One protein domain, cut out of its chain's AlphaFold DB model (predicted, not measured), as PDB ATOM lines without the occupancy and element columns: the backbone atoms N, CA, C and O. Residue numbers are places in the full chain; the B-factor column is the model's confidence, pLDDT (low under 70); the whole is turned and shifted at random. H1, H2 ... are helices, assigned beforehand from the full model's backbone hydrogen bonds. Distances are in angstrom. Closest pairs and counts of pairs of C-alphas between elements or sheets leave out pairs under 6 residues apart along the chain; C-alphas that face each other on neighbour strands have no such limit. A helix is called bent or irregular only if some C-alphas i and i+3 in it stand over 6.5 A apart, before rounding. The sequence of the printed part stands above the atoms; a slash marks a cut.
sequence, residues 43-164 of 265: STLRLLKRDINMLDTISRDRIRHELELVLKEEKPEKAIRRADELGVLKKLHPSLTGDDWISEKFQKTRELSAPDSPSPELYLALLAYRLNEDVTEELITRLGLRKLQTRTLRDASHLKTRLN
ATOM      1  N   SER A  43       8.386  14.508  19.718       49.09
ATOM      2  CA  SER A  43       6.998  14.106  19.455       49.09
ATOM      3  C   SER A  43       6.318  14.992  18.396       49.09
ATOM      4  O   SER A  43       5.772  14.488  17.413       49.09
ATOM      5  N   THR A  44       6.425  16.313  18.536       53.03
ATOM      6  CA  THR A  44       5.818  17.317  17.647       53.03
ATOM      7  C   THR A  44       6.482  17.318  16.269       53.03
ATOM      8  O   THR A  44       5.808  17.426  15.246       53.03
ATOM      9  N   LEU A  45       7.801  17.113  16.210       57.53
ATOM     10  CA  LEU A  45       8.527  16.990  14.939       57.53
ATOM     11  C   LEU A  45       8.169  15.716  14.169       57.53
ATOM     12  O   LEU A  45       8.107  15.746  12.939       57.53
ATOM     13  N   ARG A  46       7.921  14.603  14.870       59.00
ATOM     14  CA  ARG A  46       7.468  13.352  14.245       59.00
ATOM     15  C   ARG A  46       6.074  13.497  13.637       59.00
ATOM     16  O   ARG A  46       5.871  13.044  12.514       59.00
ATOM     17  N   LEU A  47       5.156  14.166  14.336       60.09
ATOM     18  CA  LEU A  47       3.812  14.451  13.824       60.09
ATOM     19  C   LEU A  47       3.862  15.375  12.603       60.09
ATOM     20  O   LEU A  47       3.287  15.049  11.570       60.09
ATOM     21  N   LEU A  48       4.650  16.455  12.669       60.59
ATOM     22  CA  LEU A  48       4.838  17.355  11.530       60.59
ATOM     23  C   LEU A  48       5.385  16.620  10.307       60.59
ATOM     24  O   LEU A  48       4.829  16.790   9.233       60.59
ATOM     25  N   LYS A  49       6.417  15.778  10.465       60.75
ATOM     26  CA  LYS A  49       6.994  14.998   9.355       60.75
ATOM     27  C   LYS A  49       6.008  14.004   8.741       60.75
ATOM     28  O   LYS A  49       6.022  13.822   7.526       60.75
ATOM     29  N   ARG A  50       5.158  13.375   9.558       61.69
ATOM     30  CA  ARG A  50       4.122  12.444   9.085       61.69
ATOM     31  C   ARG A  50       3.079  13.155   8.221       61.69
ATOM     32  O   ARG A  50       2.670  12.628   7.190       61.69
ATOM     33  N   ASP A  51       2.703  14.365   8.615       67.25
ATOM     34  CA  ASP A  51       1.583  15.085   8.013       67.25
ATOM     35  C   ASP A  51       2.009  15.967   6.815       67.25
ATOM     36  O   ASP A  51       1.166  16.590   6.174       67.25
ATOM     37  N   ILE A  52       3.297  15.978   6.431       68.25
ATOM     38  CA  ILE A  52       3.799  16.677   5.225       68.25
ATOM     39  C   ILE A  52       3.066  16.218   3.962       68.25
ATOM     40  O   ILE A  52       2.796  17.025   3.076       68.25
ATOM     41  N   ASN A  53       2.708  14.936   3.873       68.62
ATOM     42  CA  ASN A  53       1.961  14.411   2.728       68.62
ATOM     43  C   ASN A  53       0.516  14.931   2.669       68.62
ATOM     44  O   ASN A  53      -0.090  14.918   1.605       68.62
ATOM     45  N   MET A  54      -0.027  15.458   3.772       70.12
ATOM     46  CA  MET A  54      -1.336  16.119   3.766       70.12
ATOM     47  C   MET A  54      -1.275  17.523   3.147       70.12
ATOM     48  O   MET A  54      -2.316  18.107   2.871       70.12
ATOM     49  N   LEU A  55      -0.088  18.086   2.883       69.75
ATOM     50  CA  LEU A  55       0.024  19.357   2.152       69.75
ATOM     51  C   LEU A  55      -0.557  19.258   0.737       69.75
ATOM     52  O   LEU A  55      -1.079  20.247   0.222       69.75
ATOM     53  N   ASP A  56      -0.530  18.062   0.148       68.94
ATOM     54  CA  ASP A  56      -1.086  17.789  -1.176       68.94
ATOM     55  C   ASP A  56      -2.628  17.891  -1.179       68.94
ATOM     56  O   ASP A  56      -3.230  18.155  -2.217       68.94
ATOM     57  N   THR A  57      -3.278  17.790  -0.010       76.38
ATOM     58  CA  THR A  57      -4.735  17.958   0.145       76.38
ATOM     59  C   THR A  57      -5.149  19.391   0.494       76.38
ATOM     60  O   THR A  57      -6.337  19.675   0.643       76.38
ATOM     61  N   ILE A  58      -4.194  20.310   0.678       80.38
ATOM     62  CA  ILE A  58      -4.480  21.708   1.017       80.38
ATOM     63  C   ILE A  58      -4.694  22.518  -0.264       80.38
ATOM     64  O   ILE A  58      -3.905  22.451  -1.208       80.38
ATOM     65  N   SER A  59      -5.742  23.348  -0.278       84.44
ATOM     66  CA  SER A  59      -6.004  24.249  -1.401       84.44
ATOM     67  C   SER A  59      -4.826  25.197  -1.655       84.44
ATOM     68  O   SER A  59      -4.187  25.702  -0.725       84.44
ATOM     69  N   ARG A  60      -4.570  25.499  -2.933       88.56
ATOM     70  CA  ARG A  60      -3.510  26.439  -3.335       88.56
ATOM     71  C   ARG A  60      -3.621  27.798  -2.636       88.56
ATOM     72  O   ARG A  60      -2.608  28.370  -2.253       88.56
ATOM     73  N   ASP A  61      -4.844  28.279  -2.407       86.81
ATOM     74  CA  ASP A  61      -5.089  29.581  -1.781       86.81
ATOM     75  C   ASP A  61      -4.653  29.612  -0.322       86.81
ATOM     76  O   ASP A  61      -4.065  30.598   0.125       86.81
ATOM     77  N   ARG A  62      -4.894  28.520   0.410       89.00
ATOM     78  CA  ARG A  62      -4.449  28.396   1.796       89.00
ATOM     79  C   ARG A  62      -2.932  28.277   1.870       89.00
ATOM     80  O   ARG A  62      -2.332  28.910   2.728       89.00
ATOM     81  N   ILE A  63      -2.309  27.528   0.959       89.38
ATOM     82  CA  ILE A  63      -0.844  27.430   0.880       89.38
ATOM     83  C   ILE A  63      -0.224  28.810   0.624       89.38
ATOM     84  O   ILE A  63       0.655  29.227   1.376       89.38
ATOM     85  N   ARG A  64      -0.709  29.541  -0.387       92.44
ATOM     86  CA  ARG A  64      -0.234  30.897  -0.698       92.44
ATOM     87  C   ARG A  64      -0.409  31.840   0.488       92.44
ATOM     88  O   ARG A  64       0.530  32.545   0.831       92.44
ATOM     89  N   HIS A  65      -1.579  31.836   1.125       90.69
ATOM     90  CA  HIS A  65      -1.842  32.694   2.278       90.69
ATOM     91  C   HIS A  65      -0.878  32.422   3.442       90.69
ATOM     92  O   HIS A  65      -0.351  33.352   4.042       90.69
ATOM     93  N   GLU A  66      -0.612  31.154   3.749       91.75
ATOM     94  CA  GLU A  66       0.322  30.775   4.816       91.75
ATOM     95  C   GLU A  66       1.768  31.146   4.475       91.75
ATOM     96  O   GLU A  66       2.498  31.606   5.348       91.75
ATOM     97  N   LEU A  67       2.170  31.003   3.208       93.38
ATOM     98  CA  LEU A  67       3.465  31.492   2.741       93.38
ATOM     99  C   LEU A  67       3.561  33.016   2.900       93.38
ATOM    100  O   LEU A  67       4.541  33.504   3.446       93.38
ATOM    101  N   GLU A  68       2.534  33.768   2.495       93.69
ATOM    102  CA  GLU A  68       2.481  35.225   2.678       93.69
ATOM    103  C   GLU A  68       2.590  35.627   4.155       93.69
ATOM    104  O   GLU A  68       3.251  36.615   4.459       93.69
ATOM    105  N   LEU A  69       1.957  34.886   5.071       93.31
ATOM    106  CA  LEU A  69       2.086  35.135   6.509       93.31
ATOM    107  C   LEU A  69       3.519  34.916   6.989       93.31
ATOM    108  O   LEU A  69       4.038  35.764   7.708       93.31
ATOM    109  N   VAL A  70       4.171  33.839   6.547       95.00
ATOM    110  CA  VAL A  70       5.577  33.578   6.876       95.00
ATOM    111  C   VAL A  70       6.497  34.671   6.345       95.00
ATOM    112  O   VAL A  70       7.375  35.133   7.066       95.00
ATOM    113  N   LEU A  71       6.266  35.148   5.121       95.88
ATOM    114  CA  LEU A  71       7.050  36.238   4.534       95.88
ATOM    115  C   LEU A  71       6.827  37.599   5.227       95.88
ATOM    116  O   LEU A  71       7.608  38.519   5.000       95.88
ATOM    117  N   LYS A  72       5.792  37.738   6.068       94.62
ATOM    118  CA  LYS A  72       5.513  38.942   6.878       94.62
ATOM    119  C   LYS A  72       6.096  38.888   8.287       94.62
ATOM    120  O   LYS A  72       5.917  39.832   9.055       94.62
ATOM    121  N   GLU A  73       6.720  37.785   8.671       93.94
ATOM    122  CA  GLU A  73       7.330  37.682   9.989       93.94
ATOM    123  C   GLU A  73       8.568  38.570  10.124       93.94
ATOM    124  O   GLU A  73       9.125  39.057   9.146       93.94
ATOM    125  N   GLU A  74       9.033  38.757  11.360       91.50
ATOM    126  CA  GLU A  74      10.221  39.567  11.651       91.50
ATOM    127  C   GLU A  74      11.491  38.993  10.991       91.50
ATOM    128  O   GLU A  74      12.362  39.735  10.532       91.50
ATOM    129  N   LYS A  75      11.608  37.657  10.946       94.38
ATOM    130  CA  LYS A  75      12.777  36.927  10.425       94.38
ATOM    131  C   LYS A  75      12.357  35.771   9.510       94.38
ATOM    132  O   LYS A  75      12.510  34.607   9.901       94.38
ATOM    133  N   PRO A  76      11.815  36.071   8.315       95.50
ATOM    134  CA  PRO A  76      11.254  35.064   7.415       95.50
ATOM    135  C   PRO A  76      12.290  34.021   6.975       95.50
ATOM    136  O   PRO A  76      11.941  32.866   6.746       95.50
ATOM    137  N   GLU A  77      13.578  34.371   6.938       95.56
ATOM    138  CA  GLU A  77      14.661  33.450   6.591       95.56
ATOM    139  C   GLU A  77      14.716  32.214   7.494       95.56
ATOM    140  O   GLU A  77      14.992  31.109   7.024       95.56
ATOM    141  N   LYS A  78      14.400  32.373   8.787       94.94
ATOM    142  CA  LYS A  78      14.429  31.267   9.750       94.94
ATOM    143  C   LYS A  78      13.320  30.263   9.459       94.94
ATOM    144  O   LYS A  78      13.542  29.054   9.519       94.94
ATOM    145  N   ALA A  79      12.140  30.773   9.125       94.00
ATOM    146  CA  ALA A  79      10.987  29.964   8.774       94.00
ATOM    147  C   ALA A  79      11.198  29.230   7.443       94.00
ATOM    148  O   ALA A  79      10.933  28.031   7.363       94.00
ATOM    149  N   ILE A  80      11.735  29.915   6.426       95.62
ATOM    150  CA  ILE A  80      12.033  29.313   5.120       95.62
ATOM    151  C   ILE A  80      13.105  28.224   5.239       95.62
ATOM    152  O   ILE A  80      12.889  27.119   4.739       95.62
ATOM    153  N   ARG A  81      14.206  28.472   5.966       94.88
ATOM    154  CA  ARG A  81      15.220  27.439   6.237       94.88
ATOM    155  C   ARG A  81      14.606  26.220   6.905       94.88
ATOM    156  O   ARG A  81      14.810  25.089   6.472       94.88
ATOM    157  N   ARG A  82      13.807  26.441   7.947       91.00
ATOM    158  CA  ARG A  82      13.191  25.336   8.676       91.00
ATOM    159  C   ARG A  82      12.182  24.568   7.820       91.00
ATOM    160  O   ARG A  82      12.082  23.348   7.950       91.00
ATOM    161  N   ALA A  83      11.447  25.248   6.943       90.81
ATOM    162  CA  ALA A  83      10.553  24.605   5.986       90.81
ATOM    163  C   ALA A  83      11.323  23.717   4.993       90.81
ATOM    164  O   ALA A  83      10.832  22.645   4.638       90.81
ATOM    165  N   ASP A  84      12.526  24.118   4.581       92.25
ATOM    166  CA  ASP A  84      13.390  23.304   3.722       92.25
ATOM    167  C   ASP A  84      13.967  22.083   4.460       92.25
ATOM    168  O   ASP A  84      13.829  20.955   3.986       92.25
ATOM    169  N   GLU A  85      14.488  22.261   5.682       90.88
ATOM    170  CA  GLU A  85      14.983  21.166   6.542       90.88
ATOM    171  C   GLU A  85      13.923  20.091   6.815       90.88
ATOM    172  O   GLU A  85      14.226  18.903   6.968       90.88
ATOM    173  N   LEU A  86      12.663  20.512   6.916       86.75
ATOM    174  CA  LEU A  86      11.535  19.616   7.116       86.75
ATOM    175  C   LEU A  86      11.016  19.022   5.802       86.75
ATOM    176  O   LEU A  86      10.192  18.123   5.865       86.75
ATOM    177  N   GLY A  87      11.479  19.473   4.634       85.88
ATOM    178  CA  GLY A  87      11.007  19.017   3.322       85.88
ATOM    179  C   GLY A  87       9.663  19.616   2.889       85.88
ATOM    180  O   GLY A  87       9.112  19.218   1.866       85.88
ATOM    181  N   VAL A  88       9.141  20.589   3.639       88.12
ATOM    182  CA  VAL A  88       7.900  21.314   3.323       88.12
ATOM    183  C   VAL A  88       8.091  22.194   2.089       88.12
ATOM    184  O   VAL A  88       7.209  22.254   1.237       88.12
ATOM    185  N   LEU A  89       9.253  22.839   1.953       89.31
ATOM    186  CA  LEU A  89       9.531  23.725   0.821       89.31
ATOM    187  C   LEU A  89       9.531  22.962  -0.518       89.31
ATOM    188  O   LEU A  89       8.935  23.413  -1.494       89.31
ATOM    189  N   LYS A  90      10.073  21.739  -0.520       89.19
ATOM    190  CA  LYS A  90      10.104  20.837  -1.685       89.19
ATOM    191  C   LYS A  90       8.720  20.360  -2.132       89.19
ATOM    192  O   LYS A  90       8.554  19.995  -3.291       89.19
ATOM    193  N   LYS A  91       7.720  20.384  -1.240       86.12
ATOM    194  CA  LYS A  91       6.311  20.126  -1.590       86.12
ATOM    195  C   LYS A  91       5.658  21.298  -2.326       86.12
ATOM    196  O   LYS A  91       4.664  21.093  -3.018       86.12
ATOM    197  N   LEU A  92       6.191  22.516  -2.180       85.75
ATOM    198  CA  LEU A  92       5.764  23.656  -2.994       85.75
ATOM    199  C   LEU A  92       6.365  23.554  -4.390       85.75
ATOM    200  O   LEU A  92       5.631  23.627  -5.370       85.75
ATOM    201  N   HIS A  93       7.682  23.353  -4.459       90.25
ATOM    202  CA  HIS A  93       8.382  23.029  -5.692       90.25
ATOM    203  C   HIS A  93       9.761  22.410  -5.375       90.25
ATOM    204  O   HIS A  93      10.463  22.948  -4.515       90.25
ATOM    205  N   PRO A  94      10.204  21.334  -6.058       91.06
ATOM    206  CA  PRO A  94      11.475  20.661  -5.754       91.06
ATOM    207  C   PRO A  94      12.725  21.544  -5.870       91.06
ATOM    208  O   PRO A  94      13.704  21.313  -5.166       91.06
ATOM    209  N   SER A  95      12.693  22.545  -6.751       93.94
ATOM    210  CA  SER A  95      13.807  23.479  -6.986       93.94
ATOM    211  C   SER A  95      13.884  24.643  -5.992       93.94
ATOM    212  O   SER A  95      14.802  25.452  -6.092       93.94
ATOM    213  N   LEU A  96      12.927  24.771  -5.066       94.44
ATOM    214  CA  LEU A  96      13.005  25.778  -4.009       94.44
ATOM    215  C   LEU A  96      13.945  25.308  -2.898       94.44
ATOM    216  O   LEU A  96      13.866  24.165  -2.451       94.44
ATOM    217  N   THR A  97      14.787  26.218  -2.417       95.00
ATOM    218  CA  THR A  97      15.754  25.953  -1.346       95.00
ATOM    219  C   THR A  97      15.691  27.042  -0.281       95.00
ATOM    220  O   THR A  97      15.401  28.199  -0.581       95.00
ATOM    221  N   GLY A  98      15.941  26.667   0.973       94.75
ATOM    222  CA  GLY A  98      15.999  27.566   2.129       94.75
ATOM    223  C   GLY A  98      17.410  27.635   2.703       94.75
ATOM    224  O   GLY A  98      17.611  27.420   3.896       94.75
ATOM    225  N   ASP A  99      18.395  27.868   1.841       95.75
ATOM    226  CA  ASP A  99      19.819  27.791   2.169       95.75
ATOM    227  C   ASP A  99      20.401  29.107   2.726       95.75
ATOM    228  O   ASP A  99      19.691  30.072   3.045       95.75
ATOM    229  N   ASP A 100      21.727  29.133   2.885       97.50
ATOM    230  CA  ASP A 100      22.476  30.299   3.365       97.50
ATOM    231  C   ASP A 100      22.290  31.513   2.448       97.50
ATOM    232  O   ASP A 100      22.128  32.621   2.951       97.50
ATOM    233  N   TRP A 101      22.196  31.309   1.129       97.62
ATOM    234  CA  TRP A 101      21.978  32.395   0.170       97.62
ATOM    235  C   TRP A 101      20.628  33.083   0.395       97.62
ATOM    236  O   TRP A 101      20.576  34.304   0.522       97.62
ATOM    237  N   ILE A 102      19.531  32.321   0.522       97.56
ATOM    238  CA  ILE A 102      18.218  32.905   0.860       97.56
ATOM    239  C   ILE A 102      18.276  33.632   2.199       97.56
ATOM    240  O   ILE A 102      17.728  34.727   2.329       97.56
ATOM    241  N   SER A 103      18.960  33.038   3.178       97.62
ATOM    242  CA  SER A 103      19.067  33.615   4.515       97.62
ATOM    243  C   SER A 103      19.770  34.974   4.491       97.62
ATOM    244  O   SER A 103      19.260  35.942   5.055       97.62
ATOM    245  N   GLU A 104      20.885  35.063   3.768       98.00
ATOM    246  CA  GLU A 104      21.644  36.293   3.552       98.00
ATOM    247  C   GLU A 104      20.805  37.352   2.823       98.00
ATOM    248  O   GLU A 104      20.694  38.488   3.291       98.00
ATOM    249  N   LYS A 105      20.161  36.999   1.700       97.94
ATOM    250  CA  LYS A 105      19.380  37.968   0.914       97.94
ATOM    251  C   LYS A 105      18.167  38.489   1.676       97.94
ATOM    252  O   LYS A 105      17.868  39.681   1.594       97.94
ATOM    253  N   PHE A 106      17.483  37.642   2.441       97.81
ATOM    254  CA  PHE A 106      16.347  38.061   3.266       97.81
ATOM    255  C   PHE A 106      16.795  38.982   4.403       97.81
ATOM    256  O   PHE A 106      16.163  40.013   4.638       97.81
ATOM    257  N   GLN A 107      17.918  38.667   5.054       97.00
ATOM    258  CA  GLN A 107      18.506  39.545   6.060       97.00
ATOM    259  C   GLN A 107      18.885  40.910   5.467       97.00
ATOM    260  O   GLN A 107      18.435  41.930   5.989       97.00
ATOM    261  N   LYS A 108      19.620  40.936   4.346       96.50
ATOM    262  CA  LYS A 108      19.988  42.176   3.638       96.50
ATOM    263  C   LYS A 108      18.748  42.994   3.263       96.50
ATOM    264  O   LYS A 108      18.725  44.206   3.436       96.50
ATOM    265  N   THR A 109      17.688  42.336   2.793       96.50
ATOM    266  CA  THR A 109      16.415  42.988   2.433       96.50
ATOM    267  C   THR A 109      15.768  43.688   3.625       96.50
ATOM    268  O   THR A 109      15.312  44.827   3.506       96.50
ATOM    269  N   ARG A 110      15.742  43.022   4.784       95.44
ATOM    270  CA  ARG A 110      15.225  43.596   6.028       95.44
ATOM    271  C   ARG A 110      16.054  44.791   6.489       95.44
ATOM    272  O   ARG A 110      15.480  45.806   6.857       95.44
ATOM    273  N   GLU A 111      17.377  44.677   6.456       94.25
ATOM    274  CA  GLU A 111      18.288  45.757   6.854       94.25
ATOM    275  C   GLU A 111      18.119  46.996   5.966       94.25
ATOM    276  O   GLU A 111      18.019  48.106   6.480       94.25
ATOM    277  N   LEU A 112      17.994  46.805   4.648       92.19
ATOM    278  CA  LEU A 112      17.789  47.893   3.687       92.19
ATOM    279  C   LEU A 112      16.409  48.556   3.778       92.19
ATOM    280  O   LEU A 112      16.256  49.683   3.317       92.19
ATOM    281  N   SER A 113      15.407  47.867   4.327       90.88
ATOM    282  CA  SER A 113      14.042  48.403   4.428       90.88
ATOM    283  C   SER A 113      13.753  49.063   5.775       90.88
ATOM    284  O   SER A 113      12.692  49.655   5.931       90.88
ATOM    285  N   ALA A 114      14.668  48.977   6.746       88.81
ATOM    286  CA  ALA A 114      14.456  49.531   8.078       88.81
ATOM    287  C   ALA A 114      14.232  51.061   8.033       88.81
ATOM    288  O   ALA A 114      14.956  51.760   7.322       88.81
ATOM    289  N   PRO A 115      13.274  51.608   8.812       86.50
ATOM    290  CA  PRO A 115      12.481  50.958   9.867       86.50
ATOM    291  C   PRO A 115      11.222  50.216   9.375       86.50
ATOM    292  O   PRO A 115      10.534  49.591  10.184       86.50
ATOM    293  N   ASP A 116      10.918  50.281   8.081       89.81
ATOM    294  CA  ASP A 116       9.757  49.627   7.486       89.81
ATOM    295  C   ASP A 116       9.980  48.117   7.294       89.81
ATOM    296  O   ASP A 116      11.087  47.580   7.383       89.81
ATOM    297  N   SER A 117       8.888  47.392   7.042       89.31
ATOM    298  CA  SER A 117       8.941  45.960   6.731       89.31
ATOM    299  C   SER A 117       8.938  45.735   5.218       89.31
ATOM    300  O   SER A 117       8.084  46.303   4.530       89.31
ATOM    301  N   PRO A 118       9.823  44.874   4.678       93.56
ATOM    302  CA  PRO A 118       9.795  44.542   3.261       93.56
ATOM    303  C   PRO A 118       8.472  43.890   2.854       93.56
ATOM    304  O   PRO A 118       7.850  43.156   3.626       93.56
ATOM    305  N   SER A 119       8.057  44.124   1.609       95.50
ATOM    306  CA  SER A 119       6.853  43.486   1.071       95.50
ATOM    307  C   SER A 119       7.035  41.965   0.908       95.50
ATOM    308  O   SER A 119       8.121  41.511   0.530       95.50
ATOM    309  N   PRO A 120       5.979  41.154   1.110       95.88
ATOM    310  CA  PRO A 120       6.011  39.722   0.811       95.88
ATOM    311  C   PRO A 120       6.382  39.424  -0.644       95.88
ATOM    312  O   PRO A 120       7.032  38.424  -0.922       95.88
ATOM    313  N   GLU A 121       5.993  40.295  -1.575       97.50
ATOM    314  CA  GLU A 121       6.328  40.196  -2.994       97.50
ATOM    315  C   GLU A 121       7.839  40.260  -3.237       97.50
ATOM    316  O   GLU A 121       8.343  39.517  -4.077       97.50
ATOM    317  N   LEU A 122       8.561  41.106  -2.493       98.06
ATOM    318  CA  LEU A 122      10.017  41.211  -2.593       98.06
ATOM    319  C   LEU A 122      10.694  39.923  -2.118       98.06
ATOM    320  O   LEU A 122      11.534  39.365  -2.825       98.06
ATOM    321  N   TYR A 123      10.281  39.399  -0.963       98.25
ATOM    322  CA  TYR A 123      10.799  38.123  -0.472       98.25
ATOM    323  C   TYR A 123      10.442  36.953  -1.391       98.25
ATOM    324  O   TYR A 123      11.276  36.081  -1.627       98.25
ATOM    325  N   LEU A 124       9.229  36.933  -1.944       97.88
ATOM    326  CA  LEU A 124       8.805  35.900  -2.887       97.88
ATOM    327  C   LEU A 124       9.630  35.951  -4.180       97.88
ATOM    328  O   LEU A 124      10.014  34.903  -4.695       97.88
ATOM    329  N   ALA A 125       9.941  37.149  -4.681       98.19
ATOM    330  CA  ALA A 125      10.802  37.328  -5.845       98.19
ATOM    331  C   ALA A 125      12.231  36.827  -5.585       98.19
ATOM    332  O   ALA A 125      12.797  36.152  -6.437       98.19
ATOM    333  N   LEU A 126      12.787  37.087  -4.396       98.25
ATOM    334  CA  LEU A 126      14.093  36.563  -3.978       98.25
ATOM    335  C   LEU A 126      14.083  35.039  -3.814       98.25
ATOM    336  O   LEU A 126      15.012  34.365  -4.251       98.25
ATOM    337  N   LEU A 127      13.011  34.485  -3.244       97.88
ATOM    338  CA  LEU A 127      12.830  33.041  -3.100       97.88
ATOM    339  C   LEU A 127      12.772  32.331  -4.459       97.88
ATOM    340  O   LEU A 127      13.361  31.267  -4.630       97.88
ATOM    341  N   ALA A 128      12.102  32.943  -5.436       97.31
ATOM    342  CA  ALA A 128      12.005  32.434  -6.799       97.31
ATOM    343  C   ALA A 128      13.210  32.805  -7.686       97.31
ATOM    344  O   ALA A 128      13.320  32.310  -8.804       97.31
ATOM    345  N   TYR A 129      14.132  33.648  -7.216       97.50
ATOM    346  CA  TYR A 129      15.148  34.278  -8.065       97.50
ATOM    347  C   TYR A 129      16.039  33.277  -8.812       97.50
ATOM    348  O   TYR A 129      16.349  33.452  -9.993       97.50
ATOM    349  N   ARG A 130      16.437  32.192  -8.137       95.56
ATOM    350  CA  ARG A 130      17.312  31.154  -8.709       95.56
ATOM    351  C   ARG A 130      16.578  30.145  -9.602       95.56
ATOM    352  O   ARG A 130      17.234  29.315 -10.220       95.56
ATOM    353  N   LEU A 131      15.254  30.238  -9.725       95.75
ATOM    354  CA  LEU A 131      14.454  29.379 -10.600       95.75
ATOM    355  C   LEU A 131      14.590  29.811 -12.066       95.75
ATOM    356  O   LEU A 131      14.796  30.988 -12.352       95.75
ATOM    357  N   ASN A 132      14.495  28.876 -13.010       94.50
ATOM    358  CA  ASN A 132      14.385  29.230 -14.429       94.50
ATOM    359  C   ASN A 132      12.951  29.694 -14.761       94.50
ATOM    360  O   ASN A 132      12.076  29.704 -13.891       94.50
ATOM    361  N   GLU A 133      12.720  30.121 -16.001       94.62
ATOM    362  CA  GLU A 133      11.429  30.676 -16.422       94.62
ATOM    363  C   GLU A 133      10.290  29.649 -16.328       94.62
ATOM    364  O   GLU A 133       9.274  29.940 -15.697       94.62
ATOM    365  N   ASP A 134      10.501  28.427 -16.823       95.25
ATOM    366  CA  ASP A 134       9.500  27.351 -16.783       95.25
ATOM    367  C   ASP A 134       9.087  27.011 -15.343       95.25
ATOM    368  O   ASP A 134       7.908  27.017 -14.991       95.25
ATOM    369  N   VAL A 135      10.073  26.821 -14.465       96.06
ATOM    370  CA  VAL A 135       9.851  26.528 -13.045       96.06
ATOM    371  C   VAL A 135       9.176  27.703 -12.325       96.06
ATOM    372  O   VAL A 135       8.381  27.510 -11.401       96.06
ATOM    373  N   THR A 136       9.459  28.937 -12.741       97.06
ATOM    374  CA  THR A 136       8.787  30.125 -12.202       97.06
ATOM    375  C   THR A 136       7.297  30.113 -12.553       97.06
ATOM    376  O   THR A 136       6.465  30.394 -11.686       97.06
ATOM    377  N   GLU A 137       6.936  29.735 -13.781       97.19
ATOM    378  CA  GLU A 137       5.538  29.610 -14.214       97.19
ATOM    379  C   GLU A 137       4.803  28.455 -13.520       97.19
ATOM    380  O   GLU A 137       3.643  28.611 -13.105       97.19
ATOM    381  N   GLU A 138       5.481  27.324 -13.308       95.81
ATOM    382  CA  GLU A 138       4.955  26.220 -12.501       95.81
ATOM    383  C   GLU A 138       4.632  26.683 -11.076       95.81
ATOM    384  O   GLU A 138       3.525  26.451 -10.577       95.81
ATOM    385  N   LEU A 139       5.553  27.414 -10.437       95.50
ATOM    386  CA  LEU A 139       5.358  27.957  -9.094       95.50
ATOM    387  C   LEU A 139       4.200  28.968  -9.041       95.50
ATOM    388  O   LEU A 139       3.363  28.900  -8.131       95.50
ATOM    389  N   ILE A 140       4.118  29.879 -10.021       96.50
ATOM    390  CA  ILE A 140       3.020  30.851 -10.161       96.50
ATOM    391  C   ILE A 140       1.672  30.128 -10.201       96.50
ATOM    392  O   ILE A 140       0.740  30.499  -9.476       96.50
ATOM    393  N   THR A 141       1.577  29.078 -11.015       95.00
ATOM    394  CA  THR A 141       0.352  28.293 -11.203       95.00
ATOM    395  C   THR A 141       0.002  27.495  -9.947       95.00
ATOM    396  O   THR A 141      -1.141  27.541  -9.476       95.00
ATOM    397  N   ARG A 142       0.992  26.817  -9.351       91.38
ATOM    398  CA  ARG A 142       0.845  25.967  -8.158       91.38
ATOM    399  C   ARG A 142       0.343  26.732  -6.941       91.38
ATOM    400  O   ARG A 142      -0.490  26.207  -6.197       91.38
ATOM    401  N   LEU A 143       0.846  27.949  -6.734       92.31
ATOM    402  CA  LEU A 143       0.442  28.825  -5.631       92.31
ATOM    403  C   LEU A 143      -0.770  29.701  -5.989       92.31
ATOM    404  O   LEU A 143      -1.367  30.328  -5.113       92.31
ATOM    405  N   GLY A 144      -1.160  29.758  -7.266       94.50
ATOM    406  CA  GLY A 144      -2.195  30.673  -7.743       94.50
ATOM    407  C   GLY A 144      -1.848  32.121  -7.402       94.50
ATOM    408  O   GLY A 144      -2.637  32.800  -6.746       94.50
ATOM    409  N   LEU A 145      -0.634  32.557  -7.745       96.25
ATOM    410  CA  LEU A 145      -0.148  33.887  -7.380       96.25
ATOM    411  C   LEU A 145      -1.030  34.995  -7.966       96.25
ATOM    412  O   LEU A 145      -1.610  34.873  -9.046       96.25
ATOM    413  N   ARG A 146      -1.160  36.091  -7.215       96.12
ATOM    414  CA  ARG A 146      -1.954  37.258  -7.621       96.12
ATOM    415  C   ARG A 146      -1.209  38.077  -8.671       96.12
ATOM    416  O   ARG A 146       0.013  38.031  -8.745       96.12
ATOM    417  N   LYS A 147      -1.937  38.930  -9.402       97.19
ATOM    418  CA  LYS A 147      -1.404  39.765 -10.501       97.19
ATOM    419  C   LYS A 147      -0.073  40.454 -10.170       97.19
ATOM    420  O   LYS A 147       0.832  40.438 -10.997       97.19
ATOM    421  N   LEU A 148       0.053  41.040  -8.976       96.94
ATOM    422  CA  LEU A 148       1.280  41.718  -8.548       96.94
ATOM    423  C   LEU A 148       2.451  40.745  -8.334       96.94
ATOM    424  O   LEU A 148       3.549  40.998  -8.825       96.94
ATOM    425  N   GLN A 149       2.211  39.628  -7.644       97.69
ATOM    426  CA  GLN A 149       3.200  38.574  -7.399       97.69
ATOM    427  C   GLN A 149       3.654  37.946  -8.724       97.69
ATOM    428  O   GLN A 149       4.849  37.878  -8.993       97.69
ATOM    429  N   THR A 150       2.704  37.584  -9.592       98.31
ATOM    430  CA  THR A 150       2.971  37.052 -10.935       98.31
ATOM    431  C   THR A 150       3.819  38.013 -11.756       98.31
ATOM    432  O   THR A 150       4.842  37.608 -12.299       98.31
ATOM    433  N   ARG A 151       3.430  39.295 -11.822       98.31
ATOM    434  CA  ARG A 151       4.206  40.308 -12.545       98.31
ATOM    435  C   ARG A 151       5.615  40.430 -11.978       98.31
ATOM    436  O   ARG A 151       6.563  40.439 -12.744       98.31
ATOM    437  N   THR A 152       5.753  40.489 -10.656       98.19
ATOM    438  CA  THR A 152       7.060  40.641 -10.004       98.19
ATOM    439  C   THR A 152       7.994  39.469 -10.321       98.19
ATOM    440  O   THR A 152       9.146  39.701 -10.674       98.19
ATOM    441  N   LEU A 153       7.507  38.226 -10.252       98.19
ATOM    442  CA  LEU A 153       8.322  37.040 -10.545       98.19
ATOM    443  C   LEU A 153       8.725  36.974 -12.022       98.19
ATOM    444  O   LEU A 153       9.896  36.748 -12.322       98.19
ATOM    445  N   ARG A 154       7.781  37.233 -12.935       98.19
ATOM    446  CA  ARG A 154       8.052  37.266 -14.380       98.19
ATOM    447  C   ARG A 154       9.051  38.351 -14.745       98.19
ATOM    448  O   ARG A 154      10.026  38.076 -15.431       98.19
ATOM    449  N   ASP A 155       8.845  39.561 -14.238       98.19
ATOM    450  CA  ASP A 155       9.721  40.701 -14.493       98.19
ATOM    451  C   ASP A 155      11.144  40.439 -13.962       98.19
ATOM    452  O   ASP A 155      12.119  40.746 -14.649       98.19
ATOM    453  N   ALA A 156      11.279  39.821 -12.781       97.94
ATOM    454  CA  ALA A 156      12.577  39.455 -12.210       97.94
ATOM    455  C   ALA A 156      13.268  38.344 -13.017       97.94
ATOM    456  O   ALA A 156      14.451  38.469 -13.336       97.94
ATOM    457  N   SER A 157      12.531  37.295 -13.396       96.94
ATOM    458  CA  SER A 157      13.035  36.212 -14.250       96.94
ATOM    459  C   SER A 157      13.495  36.748 -15.611       96.94
ATOM    460  O   SER A 157      14.631  36.524 -16.028       96.94
ATOM    461  N   HIS A 158      12.667  37.567 -16.260       94.94
ATOM    462  CA  HIS A 158      12.974  38.174 -17.550       94.94
ATOM    463  C   HIS A 158      14.164  39.142 -17.478       94.94
ATOM    464  O   HIS A 158      14.982  39.186 -18.398       94.94
ATOM    465  N   LEU A 159      14.317  39.913 -16.395       95.69
ATOM    466  CA  LEU A 159      15.517  40.729 -16.194       95.69
ATOM    467  C   LEU A 159      16.765  39.864 -16.010       95.69
ATOM    468  O   LEU A 159      17.792  40.165 -16.616       95.69
ATOM    469  N   LYS A 160      16.668  38.768 -15.248       94.56
ATOM    470  CA  LYS A 160      17.786  37.844 -15.019       94.56
ATOM    471  C   LYS A 160      18.399  37.342 -16.331       94.56
ATOM    472  O   LYS A 160      19.618  37.313 -16.463       94.56
ATOM    473  N   THR A 161      17.572  37.037 -17.335       92.19
ATOM    474  CA  THR A 161      18.050  36.587 -18.662       92.19
ATOM    475  C   THR A 161      18.842  37.644 -19.445       92.19
ATOM    476  O   THR A 161      19.542  37.309 -20.397       92.19
ATOM    477  N   ARG A 162      18.752  38.922 -19.054       91.56
ATOM    478  CA  ARG A 162      19.369  40.071 -19.741       91.56
ATOM    479  C   ARG A 162      20.472  40.736 -18.914       91.56
ATOM    480  O   ARG A 162      21.002  41.768 -19.329       91.56
ATOM    481  N   LEU A 163      20.838  40.157 -17.768       91.50
ATOM    482  CA  LEU A 163      21.858  40.709 -16.872       91.50
ATOM    483  C   LEU A 163      23.221  40.843 -17.534       91.50
ATOM    484  O   LEU A 163      23.894  41.839 -17.317       91.50
ATOM    485  N   ASN A 164      23.590  39.913 -18.413       90.44
ATOM    486  CA  ASN A 164      24.831  39.995 -19.181       90.44
ATOM    487  C   ASN A 164      24.965  41.312 -19.965       90.44
ATOM    488  O   ASN A 164      26.062  41.852 -20.050       90.44
TER     489      ASN A 164
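AT A GLANCE: This is residues 43 to 164 of the 265 residues of the protein "PolyA_pol_RNAbd domain-containing protein" of Dehalococcoidia bacterium (UniProt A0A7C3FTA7). H1, the longest helix, forms an arm at one end of a body of seven helices, in which H6 lies nearest the middle and H2, H5 and H8 pack round it. Two helical hairpins, H5 with H6 and H7 with H8, make the part of the body far from H1, while H4 is the one helix that H1 meets. The printed part has 122 residues with eight named helices in the order H1 to H8 and no named strand, and its class is all helix. It is compact, with a radius of gyration of the C-alphas of 14.5 A and spans of 47 by 33 by 24 A.

HOW THE PARTS SIT: H1, residues 43 to 57, only just touches H4, residues 88 to 92, with 3 pairs of C-alphas within 8 A; residues 52 to 56 of H1 alone take part, and the closest C-alphas are those of Ile 52 and Val 88, 6.5 A apart. H4 and H7, residues 133 to 143, only just touch, with 3 pairs; the C-alphas of Leu 92 and Leu 139 are closest, at 7.5 A. H7 and H8, residues 147 to 160, form a hairpin at a shallow tilt of 17 degrees, closest at C-alphas of Glu 133 and Ser 157, 6.2 A. H8 touches H6, residues 120 to 128, at a steep tilt of 41 degrees, the same way, closest at C-alphas of Ala 125 and Leu 153, 5.3 A. H6 and H5, residues 100 to 113, form a hairpin at 27 degrees, a shallow tilt, closest at C-alphas of Ile 102 and Leu 127, 6.7 A. H5, with residues 102 to 107 alone, touches H3, residues 76 to 85, opposite ways at a shallow tilt of 13 degrees, closest at C-alphas of Glu 77 and Ser 103, 4.9 A. H2, residues 60 to 71, is about perpendicular to H6, at 79 degrees, and touches it with residues 68 to 71 alone; the C-alphas of Leu 71 and Pro 120 are closest, at 5.2 A. H1 and H8 are apart. Each O i to N i+4 pair is within hydrogen-bond range in H2, H3, H5, H6, H7 and H8, against 6 of 11 in H1 and 0 of 1 in H4, where 2 of 2 O i to N i+3 pairs are.

IN THESE COORDINATES: H1 runs 22.9 A from C-alpha 43 at (6.998, 14.106, 19.455); it is only just irregular, with C-alphas 50 and 53 7.0 A apart. H5 measures 20.0 A, H2 16.4 A, and H8 19.8 A, ending at C-alpha 160 at (17.786, 37.844, -15.019).

THE WHOLE: The C-alphas of Ser 43 and Asn 164, the two farthest apart, are 49.8 A apart. The printed part has no cut and no long link. Residues 111 to 116, of which 111 to 113 belong to H5, stand free. Mean pLDDT of the printed part is 90.2; residues 43 to 53 and 55 to 56 are under 70.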